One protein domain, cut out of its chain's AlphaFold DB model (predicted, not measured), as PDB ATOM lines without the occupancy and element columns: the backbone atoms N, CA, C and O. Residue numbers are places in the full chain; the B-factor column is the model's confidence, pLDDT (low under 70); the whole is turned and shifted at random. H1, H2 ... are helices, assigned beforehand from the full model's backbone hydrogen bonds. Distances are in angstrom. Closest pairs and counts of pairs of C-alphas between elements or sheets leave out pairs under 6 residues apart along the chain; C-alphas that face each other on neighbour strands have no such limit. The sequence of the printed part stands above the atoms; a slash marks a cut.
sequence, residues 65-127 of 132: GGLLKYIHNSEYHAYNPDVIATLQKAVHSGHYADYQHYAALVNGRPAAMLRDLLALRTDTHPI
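What this domain is: This is residues 65 to 127 of the 132 residues of an uncharacterized protein of Klebsiella pneumoniae (UniProt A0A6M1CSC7). A hairpin of two helices, H1 and H2, has a winding stretch, residues 65 to 80, leading in at its open end; there too the chain leaves H2 for the short helix H3, and a tail, residues 117 to 127, sticks out. The printed part has 63 residues with three named helices, H1, H2, H3 in order, and no named strand: all helix, with under half, 29, in named elements. It is loose, radius of gyration of the C-alphas 14.8 A, spanning 47 by 32 by 14 A.

Where its parts are: Find C-alpha 81 at (-20.098, -6.959, -18.605); from there H1 runs 17.9 A to residue 93. H2, residues 96 to 107, measures 16.0 A. H3, residues 114 to 117, ends at (-15.197, 16.340, -20.618).

How they stand to each other: Look at Ala 90 and Asp 98: their C-alphas, 4.7 A apart, are the closest where H1 and H2 touch. This hairpin has a shallow tilt of 21 degrees, opposite ways. H3 is apart from H1, and only just from H2, closest 8.0 A. Every O i to N i+4 pair is within hydrogen-bond range in H1 and H2; H3 is too short for one.

The domain as a whole: The farthest C-alphas, Gly 65 and Ile 127, are 47.0 A apart. The printed part has no cut, neither link is long, and no printed residue is under 70 in pLDDT.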
ATOM      1  N   GLY A  65     -36.063  -0.546 -20.613       90.38
ATOM      2  CA  GLY A  65     -35.267   0.476 -19.969       90.38
ATOM      3  C   GLY A  65     -33.880  -0.053 -19.645       90.38
ATOM      4  O   GLY A  65     -33.407  -1.034 -20.212       90.38
ATOM      5  N   GLY A  66     -33.193   0.647 -18.759       93.69
ATOM      6  CA  GLY A  66     -31.827   0.319 -18.359       93.69
ATOM      7  C   GLY A  66     -31.274   1.282 -17.326       93.69
ATOM      8  O   GLY A  66     -30.102   1.223 -17.009       93.69
ATOM      9  N   LEU A  67     -32.099   2.173 -16.772       92.81
ATOM     10  CA  LEU A  67     -31.626   3.235 -15.891       92.81
ATOM     11  C   LEU A  67     -31.039   2.690 -14.580       92.81
ATOM     12  O   LEU A  67     -29.983   3.122 -14.136       92.81
ATOM     13  N   LEU A  68     -31.725   1.728 -13.955       92.56
ATOM     14  CA  LEU A  68     -31.349   1.202 -12.636       92.56
ATOM     15  C   LEU A  68     -30.412  -0.007 -12.710       92.56
ATOM     16  O   LEU A  68     -29.698  -0.300 -11.753       92.56
ATOM     17  N   LYS A  69     -30.447  -0.745 -13.820       93.31
ATOM     18  CA  LYS A  69     -29.668  -1.964 -14.022       93.31
ATOM     19  C   LYS A  69     -29.281  -2.073 -15.485       93.31
ATOM     20  O   LYS A  69     -30.104  -1.807 -16.356       93.31
ATOM     21  N   TYR A  70     -28.060  -2.541 -15.721       94.19
ATOM     22  CA  TYR A  70     -27.577  -2.841 -17.058       94.19
ATOM     23  C   TYR A  70     -28.532  -3.780 -17.806       94.19
ATOM     24  O   TYR A  70     -28.839  -4.887 -17.346       94.19
ATOM     25  N   ILE A  71     -28.949  -3.325 -18.983       94.50
ATOM     26  CA  ILE A  71     -29.661  -4.088 -20.001       94.50
ATOM     27  C   ILE A  71     -28.909  -3.856 -21.310       94.50
ATOM     28  O   ILE A  71     -28.505  -2.735 -21.617       94.50
ATOM     29  N   HIS A  72     -28.677  -4.928 -22.065       91.06
ATOM     30  CA  HIS A  72     -27.951  -4.842 -23.327       91.06
ATOM     31  C   HIS A  72     -28.699  -3.941 -24.324       91.06
ATOM     32  O   HIS A  72     -29.914  -4.060 -24.459       91.06
ATOM     33  N   ASN A  73     -27.969  -3.067 -25.025       88.75
ATOM     34  CA  ASN A  73     -28.501  -2.053 -25.952       88.75
ATOM     35  C   ASN A  73     -29.463  -1.027 -25.328       88.75
ATOM     36  O   ASN A  73     -30.302  -0.466 -26.028       88.75
ATOM     37  N   SER A  74     -29.330  -0.787 -24.028       91.81
ATOM     38  CA  SER A  74     -30.031   0.276 -23.312       91.81
ATOM     39  C   SER A  74     -29.023   1.307 -22.797       91.81
ATOM     40  O   SER A  74     -27.936   1.449 -23.364       91.81
ATOM     41  N   GLU A  75     -29.362   2.008 -21.720       92.25
ATOM     42  CA  GLU A  75     -28.517   3.059 -21.165       92.25
ATOM     43  C   GLU A  75     -27.126   2.568 -20.805       92.25
ATOM     44  O   GLU A  75     -26.919   1.443 -20.345       92.25
ATOM     45  N   TYR A  76     -26.153   3.442 -21.038       93.19
ATOM     46  CA  TYR A  76     -24.764   3.132 -20.787       93.19
ATOM     47  C   TYR A  76     -24.489   3.027 -19.281       93.19
ATOM     48  O   TYR A  76     -24.762   3.950 -18.516       93.19
ATOM     49  N   HIS A  77     -23.862   1.921 -18.867       95.25
ATOM     50  CA  HIS A  77     -23.344   1.731 -17.510       95.25
ATOM     51  C   HIS A  77     -21.824   1.698 -17.530       95.25
ATOM     52  O   HIS A  77     -21.225   0.907 -18.262       95.25
ATOM     53  N   ALA A  78     -21.202   2.487 -16.651       94.06
ATOM     54  CA  ALA A  78     -19.758   2.427 -16.423       94.06
ATOM     55  C   ALA A  78     -19.310   1.032 -15.944       94.06
ATOM     56  O   ALA A  78     -18.211   0.590 -16.261       94.06
ATOM     57  N   TYR A  79     -20.189   0.324 -15.227       93.31
ATOM     58  CA  TYR A  79     -20.020  -1.075 -14.847       93.31
ATOM     59  C   TYR A  79     -20.895  -1.959 -15.738       93.31
ATOM     60  O   TYR A  79     -22.041  -2.263 -15.409       93.31
ATOM     61  N   ASN A  80     -20.355  -2.356 -16.885       94.88
ATOM     62  CA  ASN A  80     -20.995  -3.277 -17.823       94.88
ATOM     63  C   ASN A  80     -20.189  -4.590 -17.930       94.88
ATOM     64  O   ASN A  80     -19.054  -4.649 -17.442       94.88
ATOM     65  N   PRO A  81     -20.756  -5.656 -18.530       96.25
ATOM     66  CA  PRO A  81     -20.098  -6.959 -18.605       96.25
ATOM     67  C   PRO A  81     -18.701  -6.922 -19.230       96.25
ATOM     68  O   PRO A  81     -17.806  -7.582 -18.711       96.25
ATOM     69  N   ASP A  82     -18.488  -6.117 -20.273       95.00
ATOM     70  CA  ASP A  82     -17.201  -6.036 -20.975       95.00
ATOM     71  C   ASP A  82     -16.124  -5.400 -20.086       95.00
ATOM     72  O   ASP A  82     -15.015  -5.925 -19.944       95.00
ATOM     73  N   VAL A  83     -16.470  -4.303 -19.409       96.38
ATOM     74  CA  VAL A  83     -15.584  -3.621 -18.452       96.38
ATOM     75  C   VAL A  83     -15.242  -4.541 -17.274       96.38
ATOM     76  O   VAL A  83     -14.082  -4.636 -16.876       96.38
ATOM     77  N   ILE A  84     -16.228  -5.256 -16.726       97.31
ATOM     78  CA  ILE A  84     -16.011  -6.165 -15.591       97.31
ATOM     79  C   ILE A  84     -15.150  -7.360 -16.006       97.31
ATOM     80  O   ILE A  84     -14.198  -7.696 -15.300       97.31
ATOM     81  N   ALA A  85     -15.451  -7.993 -17.142       97.94
ATOM     82  CA  ALA A  85     -14.722  -9.165 -17.615       97.94
ATOM     83  C   ALA A  85     -13.251  -8.838 -17.911       97.94
ATOM     84  O   ALA A  85     -12.356  -9.590 -17.519       97.94
ATOM     85  N   THR A  86     -12.985  -7.698 -18.554       97.69
ATOM     86  CA  THR A  86     -11.612  -7.263 -18.856       97.69
ATOM     87  C   THR A  86     -10.831  -6.891 -17.601       97.69
ATOM     88  O   THR A  86      -9.670  -7.287 -17.476       97.69
ATOM     89  N   LEU A  87     -11.467  -6.238 -16.624       97.81
ATOM     90  CA  LEU A  87     -10.841  -5.963 -15.331       97.81
ATOM     91  C   LEU A  87     -10.515  -7.252 -14.569       97.81
ATOM     92  O   LEU A  87      -9.403  -7.411 -14.064       97.81
ATOM     93  N   GLN A  88     -11.464  -8.191 -14.504       98.19
ATOM     94  CA  GLN A  88     -11.244  -9.487 -13.863       98.19
ATOM     95  C   GLN A  88     -10.092 -10.232 -14.534       98.19
ATOM     96  O   GLN A  88      -9.210 -10.723 -13.830       98.19
ATOM     97  N   LYS A  89     -10.049 -10.272 -15.869       98.12
ATOM     98  CA  LYS A  89      -8.942 -10.885 -16.608       98.12
ATOM     99  C   LYS A  89      -7.600 -10.247 -16.241       98.12
ATOM    100  O   LYS A  89      -6.670 -10.983 -15.929       98.12
ATOM    101  N   ALA A  90      -7.519  -8.917 -16.223       98.06
ATOM    102  CA  ALA A  90      -6.288  -8.197 -15.898       98.06
ATOM    103  C   ALA A  90      -5.756  -8.538 -14.497       98.06
ATOM    104  O   ALA A  90      -4.563  -8.789 -14.329       98.06
ATOM    105  N   VAL A  91      -6.643  -8.601 -13.499       97.81
ATOM    106  CA  VAL A  91      -6.261  -8.921 -12.114       97.81
ATOM    107  C   VAL A  91      -5.867 -10.393 -11.950       97.81
ATOM    108  O   VAL A  91      -4.942 -10.686 -11.199       97.81
ATOM    109  N   HIS A  92      -6.529 -11.321 -12.647       97.81
ATOM    110  CA  HIS A  92      -6.190 -12.748 -12.562       97.81
ATOM    111  C   HIS A  92      -4.920 -13.104 -13.337       97.81
ATOM    112  O   HIS A  92      -4.162 -13.966 -12.897       97.81
ATOM    113  N   SER A  93      -4.699 -12.490 -14.500       97.25
ATOM    114  CA  SER A  93      -3.553 -12.815 -15.349       97.25
ATOM    115  C   SER A  93      -2.264 -12.145 -14.870       97.25
ATOM    116  O   SER A  93      -1.186 -12.680 -15.112       97.25
ATOM    117  N   GLY A  94      -2.365 -10.974 -14.231       95.12
ATOM    118  CA  GLY A  94      -1.219 -10.163 -13.820       95.12
ATOM    119  C   GLY A  94      -0.493  -9.459 -14.976       95.12
ATOM    120  O   GLY A  94       0.492  -8.761 -14.740       95.12
ATOM    121  N   HIS A  95      -0.954  -9.606 -16.223       97.56
ATOM    122  CA  HIS A  95      -0.313  -8.988 -17.382       97.56
ATOM    123  C   HIS A  95      -0.794  -7.547 -17.571       97.56
ATOM    124  O   HIS A  95      -1.986  -7.290 -17.744       97.56
ATOM    125  N   TYR A  96       0.145  -6.600 -17.649       96.88
ATOM    126  CA  TYR A  96      -0.182  -5.183 -17.846       96.88
ATOM    127  C   TYR A  96      -0.952  -4.914 -19.151       96.88
ATOM    128  O   TYR A  96      -1.836  -4.063 -19.180       96.88
ATOM    129  N   ALA A  97      -0.690  -5.688 -20.208       97.81
ATOM    130  CA  ALA A  97      -1.420  -5.583 -21.470       97.81
ATOM    131  C   ALA A  97      -2.935  -5.827 -21.309       97.81
ATOM    132  O   ALA A  97      -3.740  -5.147 -21.946       97.81
ATOM    133  N   ASP A  98      -3.343  -6.741 -20.418       97.75
ATOM    134  CA  ASP A  98      -4.765  -6.972 -20.136       97.75
ATOM    135  C   ASP A  98      -5.387  -5.768 -19.406       97.75
ATOM    136  O   ASP A  98      -6.524  -5.388 -19.695       97.75
ATOM    137  N   TYR A  99      -4.631  -5.108 -18.517       98.06
ATOM    138  CA  TYR A  99      -5.067  -3.856 -17.892       98.06
ATOM    139  C   TYR A  99      -5.188  -2.718 -18.911       98.06
ATOM    140  O   TYR A  99      -6.165  -1.971 -18.878       98.06
ATOM    141  N   GLN A 100      -4.240  -2.592 -19.844       98.06
ATOM    142  CA  GLN A 100      -4.304  -1.582 -20.901       98.06
ATOM    143  C   GLN A 100      -5.551  -1.754 -21.776       98.06
ATOM    144  O   GLN A 100      -6.166  -0.761 -22.160       98.06
ATOM    145  N   HIS A 101      -5.969  -2.997 -22.041       97.44
ATOM    146  CA  HIS A 101      -7.210  -3.264 -22.762       97.44
ATOM    147  C   HIS A 101      -8.449  -2.791 -21.984       97.44
ATOM    148  O   HIS A 101      -9.286  -2.078 -22.540       97.44
ATOM    149  N   TYR A 102      -8.532  -3.105 -20.687       97.69
ATOM    150  CA  TYR A 102      -9.565  -2.558 -19.799       97.69
ATOM    151  C   TYR A 102      -9.565  -1.017 -19.798       97.69
ATOM    152  O   TYR A 102     -10.608  -0.388 -19.978       97.69
ATOM    153  N   ALA A 103      -8.391  -0.397 -19.643       97.31
ATOM    154  CA  ALA A 103      -8.254   1.054 -19.592       97.31
ATOM    155  C   ALA A 103      -8.697   1.714 -20.905       97.31
ATOM    156  O   ALA A 103      -9.371   2.742 -20.876       97.31
ATOM    157  N   ALA A 104      -8.381   1.106 -22.051       96.69
ATOM    158  CA  ALA A 104      -8.830   1.583 -23.354       96.69
ATOM    159  C   ALA A 104     -10.362   1.558 -23.483       96.69
ATOM    160  O   ALA A 104     -10.941   2.529 -23.967       96.69
ATOM    161  N   LEU A 105     -11.032   0.505 -22.997       95.75
ATOM    162  CA  LEU A 105     -12.500   0.437 -22.986       95.75
ATOM    163  C   LEU A 105     -13.123   1.529 -22.107       95.75
ATOM    164  O   LEU A 105     -14.100   2.165 -22.500       95.75
ATOM    165  N   VAL A 106     -12.554   1.764 -20.923       96.00
ATOM    166  CA  VAL A 106     -13.072   2.763 -19.973       96.00
ATOM    167  C   VAL A 106     -12.801   4.196 -20.429       96.00
ATOM    168  O   VAL A 106     -13.634   5.064 -20.173       96.00
ATOM    169  N   ASN A 107     -11.671   4.448 -21.093       94.94
ATOM    170  CA  ASN A 107     -11.260   5.790 -21.517       94.94
ATOM    171  C   ASN A 107     -11.732   6.151 -22.937       94.94
ATOM    172  O   ASN A 107     -11.813   7.331 -23.256       94.94
ATOM    173  N   GLY A 108     -12.039   5.166 -23.788       93.06
ATOM    174  CA  GLY A 108     -12.490   5.374 -25.173       93.06
ATOM    175  C   GLY A 108     -14.009   5.465 -25.357       93.06
ATOM    176  O   GLY A 108     -14.488   5.615 -26.478       93.06
ATOM    177  N   ARG A 109     -14.781   5.337 -24.276       93.31
ATOM    178  CA  ARG A 109     -16.248   5.427 -24.289       93.31
ATOM    179  C   ARG A 109     -16.745   6.869 -24.500       93.31
ATOM    180  O   ARG A 109     -16.017   7.813 -24.193       93.31
ATOM    181  N   PRO A 110     -18.010   7.058 -24.918       93.38
ATOM    182  CA  PRO A 110     -18.658   8.365 -24.864       93.38
ATOM    183  C   PRO A 110     -18.653   8.954 -23.447       93.38
ATOM    184  O   PRO A 110     -18.665   8.220 -22.449       93.38
ATOM    185  N   ALA A 111     -18.678  10.284 -23.361       95.25
ATOM    186  CA  ALA A 111     -18.739  10.985 -22.086       95.25
ATOM    187  C   ALA A 111     -19.978  10.547 -21.289       95.25
ATOM    188  O   ALA A 111     -21.102  10.627 -21.776       95.25
ATOM    189  N   ALA A 112     -19.758  10.090 -20.056       94.62
ATOM    190  CA  ALA A 112     -20.827   9.724 -19.119       94.62
ATOM    191  C   ALA A 112     -20.664  10.395 -17.747       94.62
ATOM    192  O   ALA A 112     -21.565  10.346 -16.916       94.62
ATOM    193  N   MET A 113     -19.508  11.008 -17.484       95.12
ATOM    194  CA  MET A 113     -19.196  11.734 -16.255       95.12
ATOM    195  C   MET A 113     -18.500  13.051 -16.602       95.12
ATOM    196  O   MET A 113     -17.825  13.149 -17.620       95.12
ATOM    197  N   LEU A 114     -18.579  14.047 -15.715       95.44
ATOM    198  CA  LEU A 114     -17.979  15.371 -15.947       95.44
ATOM    199  C   LEU A 114     -16.474  15.320 -16.246       95.44
ATOM    200  O   LEU A 114     -15.985  16.080 -17.071       95.44
ATOM    201  N   ARG A 115     -15.741  14.398 -15.611       96.00
ATOM    202  CA  ARG A 115     -14.303  14.213 -15.863       96.00
ATOM    203  C   ARG A 115     -13.985  13.758 -17.287       96.00
ATOM    204  O   ARG A 115     -12.875  13.991 -17.741       96.00
ATOM    205  N   ASP A 116     -14.944  13.141 -17.977       96.06
ATOM    206  CA  ASP A 116     -14.773  12.704 -19.364       96.06
ATOM    207  C   ASP A 116     -14.777  13.903 -20.332       96.06
ATOM    208  O   ASP A 116     -14.358  13.775 -21.476       96.06
ATOM    209  N   LEU A 117     -15.238  15.076 -19.876       95.75
ATOM    210  CA  LEU A 117     -15.197  16.340 -20.618       95.75
ATOM    211  C   LEU A 117     -13.890  17.116 -20.393       95.75
ATOM    212  O   LEU A 117     -13.708  18.198 -20.947       95.75
ATOM    213  N   LEU A 118     -12.996  16.595 -19.549       95.81
ATOM    214  CA  LEU A 118     -11.710  17.206 -19.244       95.81
ATOM    215  C   LEU A 118     -10.599  16.491 -20.014       95.81
ATOM    216  O   LEU A 118     -10.632  15.277 -20.202       95.81
ATOM    217  N   ALA A 119      -9.577  17.248 -20.401       94.38
ATOM    218  CA  ALA A 119      -8.364  16.718 -21.005       94.38
ATOM    219  C   ALA A 119      -7.143  17.124 -20.179       94.38
ATOM    220  O   ALA A 119      -7.096  18.207 -19.589       94.38
ATOM    221  N   LEU A 120      -6.139  16.248 -20.154       93.88
ATOM    222  CA  LEU A 120      -4.843  16.588 -19.585       93.88
ATOM    223  C   LEU A 120      -4.108  17.537 -20.530       93.88
ATOM    224  O   LEU A 120      -4.084  17.340 -21.744       93.88
ATOM    225  N   ARG A 121      -3.482  18.557 -19.949       94.44
ATOM    226  CA  ARG A 121      -2.563  19.437 -20.663       94.44
ATOM    227  C   ARG A 121      -1.301  18.667 -21.039       94.44
ATOM    228  O   ARG A 121      -0.668  18.066 -20.175       94.44
ATOM    229  N   THR A 122      -0.950  18.695 -22.320       91.31
ATOM    230  CA  THR A 122       0.232  18.020 -22.878       91.31
ATOM    231  C   THR A 122       1.386  18.982 -23.164       91.31
ATOM    232  O   THR A 122       2.450  18.556 -23.601       91.31
ATOM    233  N   ASP A 123       1.207  20.274 -22.891       93.31
ATOM    234  CA  ASP A 123       2.211  21.329 -23.030       93.31
ATOM    235  C   ASP A 123       3.106  21.437 -21.782       93.31
ATOM    236  O   ASP A 123       3.306  22.506 -21.206       93.31
ATOM    237  N   THR A 124       3.634  20.295 -21.347       91.19
ATOM    238  CA  THR A 124       4.540  20.158 -20.202       91.19
ATOM    239  C   THR A 124       5.764  19.332 -20.595       91.19
ATOM    240  O   THR A 124       5.763  18.639 -21.611       91.19
ATOM    241  N   HIS A 125       6.840  19.417 -19.808       92.44
ATOM    242  CA  HIS A 125       8.011  18.566 -20.005       92.44
ATOM    243  C   HIS A 125       7.768  17.206 -19.336       92.44
ATOM    244  O   HIS A 125       7.657  17.169 -18.108       92.44
ATOM    245  N   PRO A 126       7.658  16.101 -20.099       91.81
ATOM    246  CA  PRO A 126       7.538  14.776 -19.509       91.81
ATOM    247  C   PRO A 126       8.846  14.407 -18.803       91.81
ATOM    248  O   PRO A 126       9.931  14.694 -19.307       91.81
ATOM    249  N   ILE A 127       8.726  13.761 -17.649       93.44
ATOM    250  CA  ILE A 127       9.843  13.162 -16.907       93.44
ATOM    251  C   ILE A 127       9.844  11.646 -17.107       93.44
ATOM    252  O   ILE A 127       8.836  11.078 -17.545       93.44
TER     253      ILE A 127